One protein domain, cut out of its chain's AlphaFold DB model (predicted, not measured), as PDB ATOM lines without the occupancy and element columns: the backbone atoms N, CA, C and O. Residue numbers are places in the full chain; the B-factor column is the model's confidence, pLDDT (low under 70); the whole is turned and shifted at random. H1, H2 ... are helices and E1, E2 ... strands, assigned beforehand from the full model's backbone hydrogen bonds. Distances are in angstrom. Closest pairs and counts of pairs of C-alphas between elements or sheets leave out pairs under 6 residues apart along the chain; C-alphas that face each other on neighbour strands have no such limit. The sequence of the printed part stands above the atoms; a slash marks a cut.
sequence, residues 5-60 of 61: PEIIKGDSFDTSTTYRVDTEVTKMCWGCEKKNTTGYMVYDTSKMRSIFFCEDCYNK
ATOM      1  N   PRO A   5      90.177 137.739 102.888       54.59
ATOM      2  CA  PRO A   5      89.847 136.691 101.919       54.59
ATOM      3  C   PRO A   5      90.726 136.676 100.659       54.59
ATOM      4  O   PRO A   5      90.782 135.652  99.991       54.59
ATOM      5  N   GLU A   6      91.417 137.763 100.306       56.09
ATOM      6  CA  GLU A   6      92.337 137.790  99.158       56.09
ATOM      7  C   GLU A   6      93.709 137.187  99.480       56.09
ATOM      8  O   GLU A   6      94.370 136.688  98.573       56.09
ATOM      9  N   ILE A   7      94.141 137.228 100.746       59.75
ATOM     10  CA  ILE A   7      95.426 136.655 101.186       59.75
ATOM     11  C   ILE A   7      95.324 135.129 101.335       59.75
ATOM     12  O   ILE A   7      96.293 134.414 101.097       59.75
ATOM     13  N   ILE A   8      94.135 134.642 101.697       65.25
ATOM     14  CA  ILE A   8      93.875 133.246 102.079       65.25
ATOM     15  C   ILE A   8      93.195 132.458 100.939       65.25
ATOM     16  O   ILE A   8      92.982 131.252 101.025       65.25
ATOM     17  N   LYS A   9      92.846 133.127  99.832       62.06
ATOM     18  CA  LYS A   9      92.112 132.519  98.716       62.06
ATOM     19  C   LYS A   9      92.878 131.324  98.130       62.06
ATOM     20  O   LYS A   9      93.878 131.510  97.446       62.06
ATOM     21  N   GLY A  10      92.359 130.115  98.350       64.06
ATOM     22  CA  GLY A  10      92.925 128.860  97.835       64.06
ATOM     23  C   GLY A  10      93.805 128.084  98.823       64.06
ATOM     24  O   GLY A  10      94.236 126.974  98.505       64.06
ATOM     25  N   ASP A  11      94.041 128.622 100.018       75.19
ATOM     26  CA  ASP A  11      94.722 127.892 101.083       75.19
ATOM     27  C   ASP A  11      93.707 126.990 101.807       75.19
ATOM     28  O   ASP A  11      92.567 127.387 102.056       75.19
ATOM     29  N   SER A  12      94.110 125.757 102.105       82.62
ATOM     30  CA  SER A  12      93.303 124.786 102.848       82.62
ATOM     31  C   SER A  12      93.930 124.601 104.219       82.62
ATOM     32  O   SER A  12      95.106 124.263 104.317       82.62
ATOM     33  N   PHE A  13      93.166 124.837 105.282       85.75
ATOM     34  CA  PHE A  13      93.686 124.776 106.643       85.75
ATOM     35  C   PHE A  13      93.153 123.557 107.368       85.75
ATOM     36  O   PHE A  13      91.948 123.323 107.416       85.75
ATOM     37  N   ASP A  14      94.067 122.804 107.961       83.69
ATOM     38  CA  ASP A  14      93.726 121.783 108.927       83.69
ATOM     39  C   ASP A  14      93.629 122.424 110.314       83.69
ATOM     40  O   ASP A  14      94.627 122.770 110.955       83.69
ATOM     41  N   THR A  15      92.391 122.602 110.769       76.00
ATOM     42  CA  THR A  15      92.087 123.115 112.104       76.00
ATOM     43  C   THR A  15      92.185 122.033 113.178       76.00
ATOM     44  O   THR A  15      92.234 122.372 114.355       76.00
ATOM     45  N   SER A  16      92.294 120.747 112.826       80.00
ATOM     46  CA  SER A  16      92.405 119.657 113.807       80.00
ATOM     47  C   SER A  16      93.792 119.564 114.449       80.00
ATOM     48  O   SER A  16      93.919 119.139 115.596       80.00
ATOM     49  N   THR A  17      94.828 120.026 113.747       75.69
ATOM     50  CA  THR A  17      96.223 120.056 114.217       75.69
ATOM     51  C   THR A  17      96.638 121.418 114.778       75.69
ATOM     52  O   THR A  17      97.827 121.691 114.965       75.69
ATOM     53  N   THR A  18      95.670 122.289 115.073       86.19
ATOM     54  CA  THR A  18      95.955 123.615 115.621       86.19
ATOM     55  C   THR A  18      96.345 123.591 117.086       86.19
ATOM     56  O   THR A  18      95.835 122.816 117.891       86.19
ATOM     57  N   TYR A  19      97.235 124.510 117.453       87.94
ATOM     58  CA  TYR A  19      97.579 124.763 118.846       87.94
ATOM     59  C   TYR A  19      97.709 126.260 119.112       87.94
ATOM     60  O   TYR A  19      98.199 127.029 118.276       87.94
ATOM     61  N   ARG A  20      97.248 126.673 120.297       90.44
ATOM     62  CA  ARG A  20      97.393 128.048 120.775       90.44
ATOM     63  C   ARG A  20      98.863 128.327 121.059       90.44
ATOM     64  O   ARG A  20      99.571 127.491 121.618       90.44
ATOM     65  N   VAL A  21      99.307 129.514 120.680       88.75
ATOM     66  CA  VAL A  21     100.665 129.995 120.893       88.75
ATOM     67  C   VAL A  21     100.602 131.348 121.576       88.75
ATOM     68  O   VAL A  21      99.937 132.263 121.095       88.75
ATOM     69  N   ASP A  22     101.327 131.451 122.682       88.31
ATOM     70  CA  ASP A  22     101.643 132.697 123.367       88.31
ATOM     71  C   ASP A  22     103.167 132.828 123.378       88.31
ATOM     72  O   ASP A  22     103.875 131.888 123.746       88.31
ATOM     73  N   THR A  23     103.681 133.938 122.860       77.38
ATOM     74  CA  THR A  23     105.117 134.158 122.693       77.38
ATOM     75  C   THR A  23     105.519 135.537 123.176       77.38
ATOM     76  O   THR A  23     104.882 136.531 122.841       77.38
ATOM     77  N   GLU A  24     106.670 135.609 123.846       85.56
ATOM     78  CA  GLU A  24     107.311 136.871 124.253       85.56
ATOM     79  C   GLU A  24     107.736 137.740 123.053       85.56
ATOM     80  O   GLU A  24     107.956 138.943 123.184       85.56
ATOM     81  N   VAL A  25     107.831 137.139 121.861       86.12
ATOM     82  CA  VAL A  25     108.133 137.817 120.597       86.12
ATOM     83  C   VAL A  25     106.880 137.981 119.745       86.12
ATOM     84  O   VAL A  25     106.063 137.073 119.621       86.12
ATOM     85  N   THR A  26     106.727 139.131 119.090       88.25
ATOM     86  CA  THR A  26     105.592 139.349 118.186       88.25
ATOM     87  C   THR A  26     105.728 138.524 116.906       88.25
ATOM     88  O   THR A  26     106.753 138.609 116.226       88.25
ATOM     89  N   LYS A  27     104.666 137.818 116.513       88.25
ATOM     90  CA  LYS A  27     104.535 137.113 115.231       88.25
ATOM     91  C   LYS A  27     103.569 137.840 114.302       88.25
ATOM     92  O   LYS A  27     102.606 138.459 114.747       88.25
ATOM     93  N   MET A  28     103.822 137.782 112.999       90.69
ATOM     94  CA  MET A  28     102.934 138.378 111.999       90.69
ATOM     95  C   MET A  28     101.799 137.408 111.663       90.69
ATOM     96  O   MET A  28     102.056 136.290 111.227       90.69
ATOM     97  N   CYS A  29     100.554 137.833 111.883       90.81
ATOM     98  CA  CYS A  29      99.364 137.077 111.499       90.81
ATOM     99  C   CYS A  29      99.257 137.017 109.977       90.81
ATOM    100  O   CYS A  29      99.281 138.055 109.321       90.81
ATOM    101  N   TRP A  30      99.079 135.823 109.422       88.25
ATOM    102  CA  TRP A  30      98.969 135.638 107.977       88.25
ATOM    103  C   TRP A  30      97.713 136.276 107.386       88.25
ATOM    104  O   TRP A  30      97.759 136.831 106.298       88.25
ATOM    105  N   GLY A  31      96.593 136.254 108.111       87.56
ATOM    106  CA  GLY A  31      95.329 136.771 107.588       87.56
ATOM    107  C   GLY A  31      95.211 138.295 107.579       87.56
ATOM    108  O   GLY A  31      94.573 138.855 106.691       87.56
ATOM    109  N   CYS A  32      95.781 138.983 108.572       87.88
ATOM    110  CA  CYS A  32      95.638 140.439 108.713       87.88
ATOM    111  C   CYS A  32      96.959 141.215 108.666       87.88
ATOM    112  O   CYS A  32      96.935 142.433 108.821       87.88
ATOM    113  N   GLU A  33      98.093 140.524 108.511       89.56
ATOM    114  CA  GLU A  33      99.458 141.078 108.452       89.56
ATOM    115  C   GLU A  33      99.861 141.922 109.681       89.56
ATOM    116  O   GLU A  33     100.891 142.597 109.693       89.56
ATOM    117  N   LYS A  34      99.078 141.863 110.769       90.38
ATOM    118  CA  LYS A  34      99.379 142.542 112.035       90.38
ATOM    119  C   LYS A  34     100.270 141.681 112.922       90.38
ATOM    120  O   LYS A  34     100.129 140.457 112.985       90.38
ATOM    121  N   LYS A  35     101.158 142.345 113.660       92.00
ATOM    122  CA  LYS A  35     101.982 141.729 114.703       92.00
ATOM    123  C   LYS A  35     101.130 141.441 115.942       92.00
ATOM    124  O   LYS A  35     100.477 142.349 116.441       92.00
ATOM    125  N   ASN A  36     101.154 140.204 116.426       93.06
ATOM    126  CA  ASN A  36     100.473 139.760 117.643       93.06
ATOM    127  C   ASN A  36     101.424 138.883 118.466       93.06
ATOM    128  O   ASN A  36     102.272 138.195 117.899       93.06
ATOM    129  N   THR A  37     101.305 138.913 119.789       92.75
ATOM    130  CA  THR A  37     102.059 138.030 120.699       92.75
ATOM    131  C   THR A  37     101.325 136.717 120.966       92.75
ATOM    132  O   THR A  37     101.963 135.723 121.294       92.75
ATOM    133  N   THR A  38     100.007 136.690 120.746       93.69
ATOM    134  CA  THR A  38      99.142 135.525 120.955       93.69
ATOM    135  C   THR A  38      98.368 135.155 119.691       93.69
ATOM    136  O   THR A  38      98.043 136.004 118.852       93.69
ATOM    137  N   GLY A  39      98.070 133.867 119.534       94.06
ATOM    138  CA  GLY A  39      97.289 133.360 118.413       94.06
ATOM    139  C   GLY A  39      97.299 131.838 118.328       94.06
ATOM    140  O   GLY A  39      97.486 131.149 119.327       94.06
ATOM    141  N   TYR A  40      97.122 131.319 117.120       93.75
ATOM    142  CA  TYR A  40      97.101 129.896 116.807       93.75
ATOM    143  C   TYR A  40      98.073 129.596 115.672       93.75
ATOM    144  O   TYR A  40      98.177 130.355 114.707       93.75
ATOM    145  N   MET A  41      98.778 128.477 115.785       92.50
ATOM    146  CA  MET A  41      99.488 127.880 114.658       92.50
ATOM    147  C   MET A  41      98.542 126.906 113.970       92.50
ATOM    148  O   MET A  41      98.061 125.970 114.602       92.50
ATOM    149  N   VAL A  42      98.281 127.147 112.691       91.25
ATOM    150  CA  VAL A  42      97.362 126.381 111.846       91.25
ATOM    151  C   VAL A  42      98.153 125.745 110.719       91.25
ATOM    152  O   VAL A  42      98.987 126.412 110.105       91.25
ATOM    153  N   TYR A  43      97.923 124.466 110.446       90.19
ATOM    154  CA  TYR A  43      98.596 123.791 109.346       90.19
ATOM    155  C   TYR A  43      97.884 124.094 108.025       90.19
ATOM    156  O   TYR A  43      96.707 123.794 107.856       90.19
ATOM    157  N   ASP A  44      98.595 124.714 107.090       88.94
ATOM    158  CA  ASP A  44      98.160 124.914 105.710       88.94
ATOM    159  C   ASP A  44      98.509 123.652 104.911       88.94
ATOM    160  O   ASP A  44      99.686 123.377 104.656       88.94
ATOM    161  N   THR A  45      97.492 122.876 104.535       87.38
ATOM    162  CA  THR A  45      97.629 121.632 103.768       87.38
ATOM    163  C   THR A  45      97.948 121.889 102.296       87.38
ATOM    164  O   THR A  45      98.600 121.052 101.675       87.38
ATOM    165  N   SER A  46      97.588 123.057 101.748       86.44
ATOM    166  CA  SER A  46      97.947 123.448 100.376       86.44
ATOM    167  C   SER A  46      99.450 123.704 100.245       86.44
ATOM    168  O   SER A  46     100.052 123.383  99.220       86.44
ATOM    169  N   LYS A  47     100.071 124.288 101.278       84.31
ATOM    170  CA  LYS A  47     101.502 124.654 101.285       84.31
ATOM    171  C   LYS A  47     102.360 123.785 102.206       84.31
ATOM    172  O   LYS A  47     103.552 124.056 102.346       84.31
ATOM    173  N   MET A  48     101.762 122.768 102.826       86.69
ATOM    174  CA  MET A  48     102.385 121.825 103.758       86.69
ATOM    175  C   MET A  48     103.217 122.501 104.864       86.69
ATOM    176  O   MET A  48     104.343 122.089 105.150       86.69
ATOM    177  N   ARG A  49     102.695 123.566 105.487       87.44
ATOM    178  CA  ARG A  49     103.434 124.361 106.490       87.44
ATOM    179  C   ARG A  49     102.533 124.908 107.587       87.44
ATOM    180  O   ARG A  49     101.362 125.178 107.355       87.44
ATOM    181  N   SER A  50     103.102 125.174 108.759       88.88
ATOM    182  CA  SER A  50     102.375 125.842 109.843       88.88
ATOM    183  C   SER A  50     102.416 127.362 109.686       88.88
ATOM    184  O   SER A  50     103.475 127.959 109.491       88.88
ATOM    185  N   ILE A  51     101.252 127.989 109.803       90.94
ATOM    186  CA  ILE A  51     101.028 129.421 109.636       90.94
ATOM    187  C   ILE A  51     100.450 129.992 110.930       90.94
ATOM    188  O   ILE A  51      99.620 129.367 111.583       90.94
ATOM    189  N   PHE A  52     100.887 131.191 111.307       92.19
ATOM    190  CA  PHE A  52     100.379 131.875 112.489       92.19
ATOM    191  C   PHE A  52      99.159 132.744 112.156       92.19
ATOM    192  O   PHE A  52      99.218 133.600 111.270       92.19
ATOM    193  N   PHE A  53      98.087 132.584 112.927       91.88
ATOM    194  CA  PHE A  53      96.894 133.424 112.890       91.88
ATOM    195  C   PHE A  53      96.618 134.029 114.268       91.88
ATOM    196  O   PHE A  53      96.676 133.335 115.275       91.88
ATOM    197  N   CYS A  54      96.279 135.319 114.330       92.25
ATOM    198  CA  CYS A  54      95.727 135.901 115.556       92.25
ATOM    199  C   CYS A  54      94.326 135.335 115.830       92.25
ATOM    200  O   CYS A  54      93.684 134.819 114.915       92.25
ATOM    201  N   GLU A  55      93.832 135.462 117.060       91.69
ATOM    202  CA  GLU A  55      92.550 134.871 117.483       91.69
ATOM    203  C   GLU A  55      91.381 135.282 116.573       91.69
ATOM    204  O   GLU A  55      90.655 134.427 116.072       91.69
ATOM    205  N   ASP A  56      91.272 136.572 116.244       90.62
ATOM    206  CA  ASP A  56      90.233 137.091 115.342       90.62
ATOM    207  C   ASP A  56      90.281 136.489 113.938       90.62
ATOM    208  O   ASP A  56      89.261 136.385 113.260       90.62
ATOM    209  N   CYS A  57      91.487 136.189 113.460       88.81
ATOM    210  CA  CYS A  57      91.698 135.622 112.139       88.81
ATOM    211  C   CYS A  57      91.500 134.112 112.150       88.81
ATOM    212  O   CYS A  57      90.995 133.580 111.174       88.81
ATOM    213  N   TYR A  58      91.871 133.438 113.234       89.25
ATOM    214  CA  TYR A  58      91.617 132.017 113.412       89.25
ATOM    215  C   TYR A  58      90.112 131.725 113.483       89.25
ATOM    216  O   TYR A  58      89.635 130.845 112.785       89.25
ATOM    217  N   ASN A  59      89.344 132.540 114.214       87.38
ATOM    218  CA  ASN A  59      87.885 132.395 114.337       87.38
ATOM    219  C   ASN A  59      87.106 132.628 113.023       87.38
ATOM    220  O   ASN A  59      85.881 132.523 113.013       87.38
ATOM    221  N   LYS A  60      87.790 133.014 111.940       85.19
ATOM    222  CA  LYS A  60      87.215 133.246 110.606       85.19
ATOM    223  C   LYS A  60      87.616 132.180 109.580       85.19
ATOM    224  O   LYS A  60      87.171 132.296 108.439       85.19
TER     225      LYS A  60
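AT A GLANCE: This is residues 5 to 60 of the 61 residues of an uncharacterized protein of Candidatus Lokiarchaeota archaeon (UniProt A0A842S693). This is a small, strongly twisted sheet of three strands in which the hairpin of E1 and E2 folds back on itself, bringing the last residue of E1, Met 28, back near Phe 52 of E3, with the short helix H1 packed on one face over E2. The printed part has 56 residues, with three named strands and one named helix in the order E1, E2, E3, H1. The sheet runs E1, E2, E3, antiparallel throughout, and the class is mostly strand. The whole is compact, with a radius of gyration of the C-alphas of 10.5 A, and rounded, spanning 30 by 23 by 18 A.

IN THESE COORDINATES: Find C-alpha 13 at (93.686, 124.776, 106.643), where E1 begins; it covers residues 13 to 28, is the longest strand with 16 residues, and measures 17.3 A from first to last C-alpha. Look at residue 25, where E1 bends by 139 degrees. E2 covers residues 35 to 44, starts with C-alpha 35 at (101.982, 141.729, 114.703), measures 19.4 A, and bends by 99 degrees at residue 38. E3 covers residues 49 to 53 and measures 12.9 A. H1 covers residues 55 to 58 and ends with C-alpha 58 at (91.617, 132.017, 113.412), 5.1 A from its first C-alpha.

HOW THE PARTS SIT: Start with the sheet, a meander, each strand the antiparallel neighbour of the one before: E2 is the inner strand, and E1 and E3 are the edge strands. Between E1 and E2, a hairpin at 154 degrees, look for N 21 and O 39, 2.8 A apart and within hydrogen-bond range; past both bends, N 27 and O 36 are also 2.8 A apart. Between E2 and E3, a hairpin at 143 degrees, N 42 and O 51 are 2.8 A apart and N 53 and O 40 are 2.9 A apart, both within hydrogen-bond range. The closest C-alphas of E1 and E3 are those of Met 28 and Phe 52, 7.0 A apart. H1 is on the sheet at a height of 7.8 A, and only just over E2, where 3 of its 4 C-alphas fall. The closest C-alphas of E2 and H1 are those of Gly 39 and Glu 55, 5.1 A apart. H1 is too short for a pair of O i and N i+4; its one O i to N i+3 pair is within hydrogen-bond range.

THE WHOLE: The two C-alphas farthest apart are those of Gly 10 and Glu 24, at 31.1 A. The printed part has no cut. The links E2 to E3 and E3 to H1 are tight, and E1 to E2 is short, with 6 residues. The mean pLDDT of the printed part is 84.9; look at residues 5 to 10 for the low confidence, where the values are under 70.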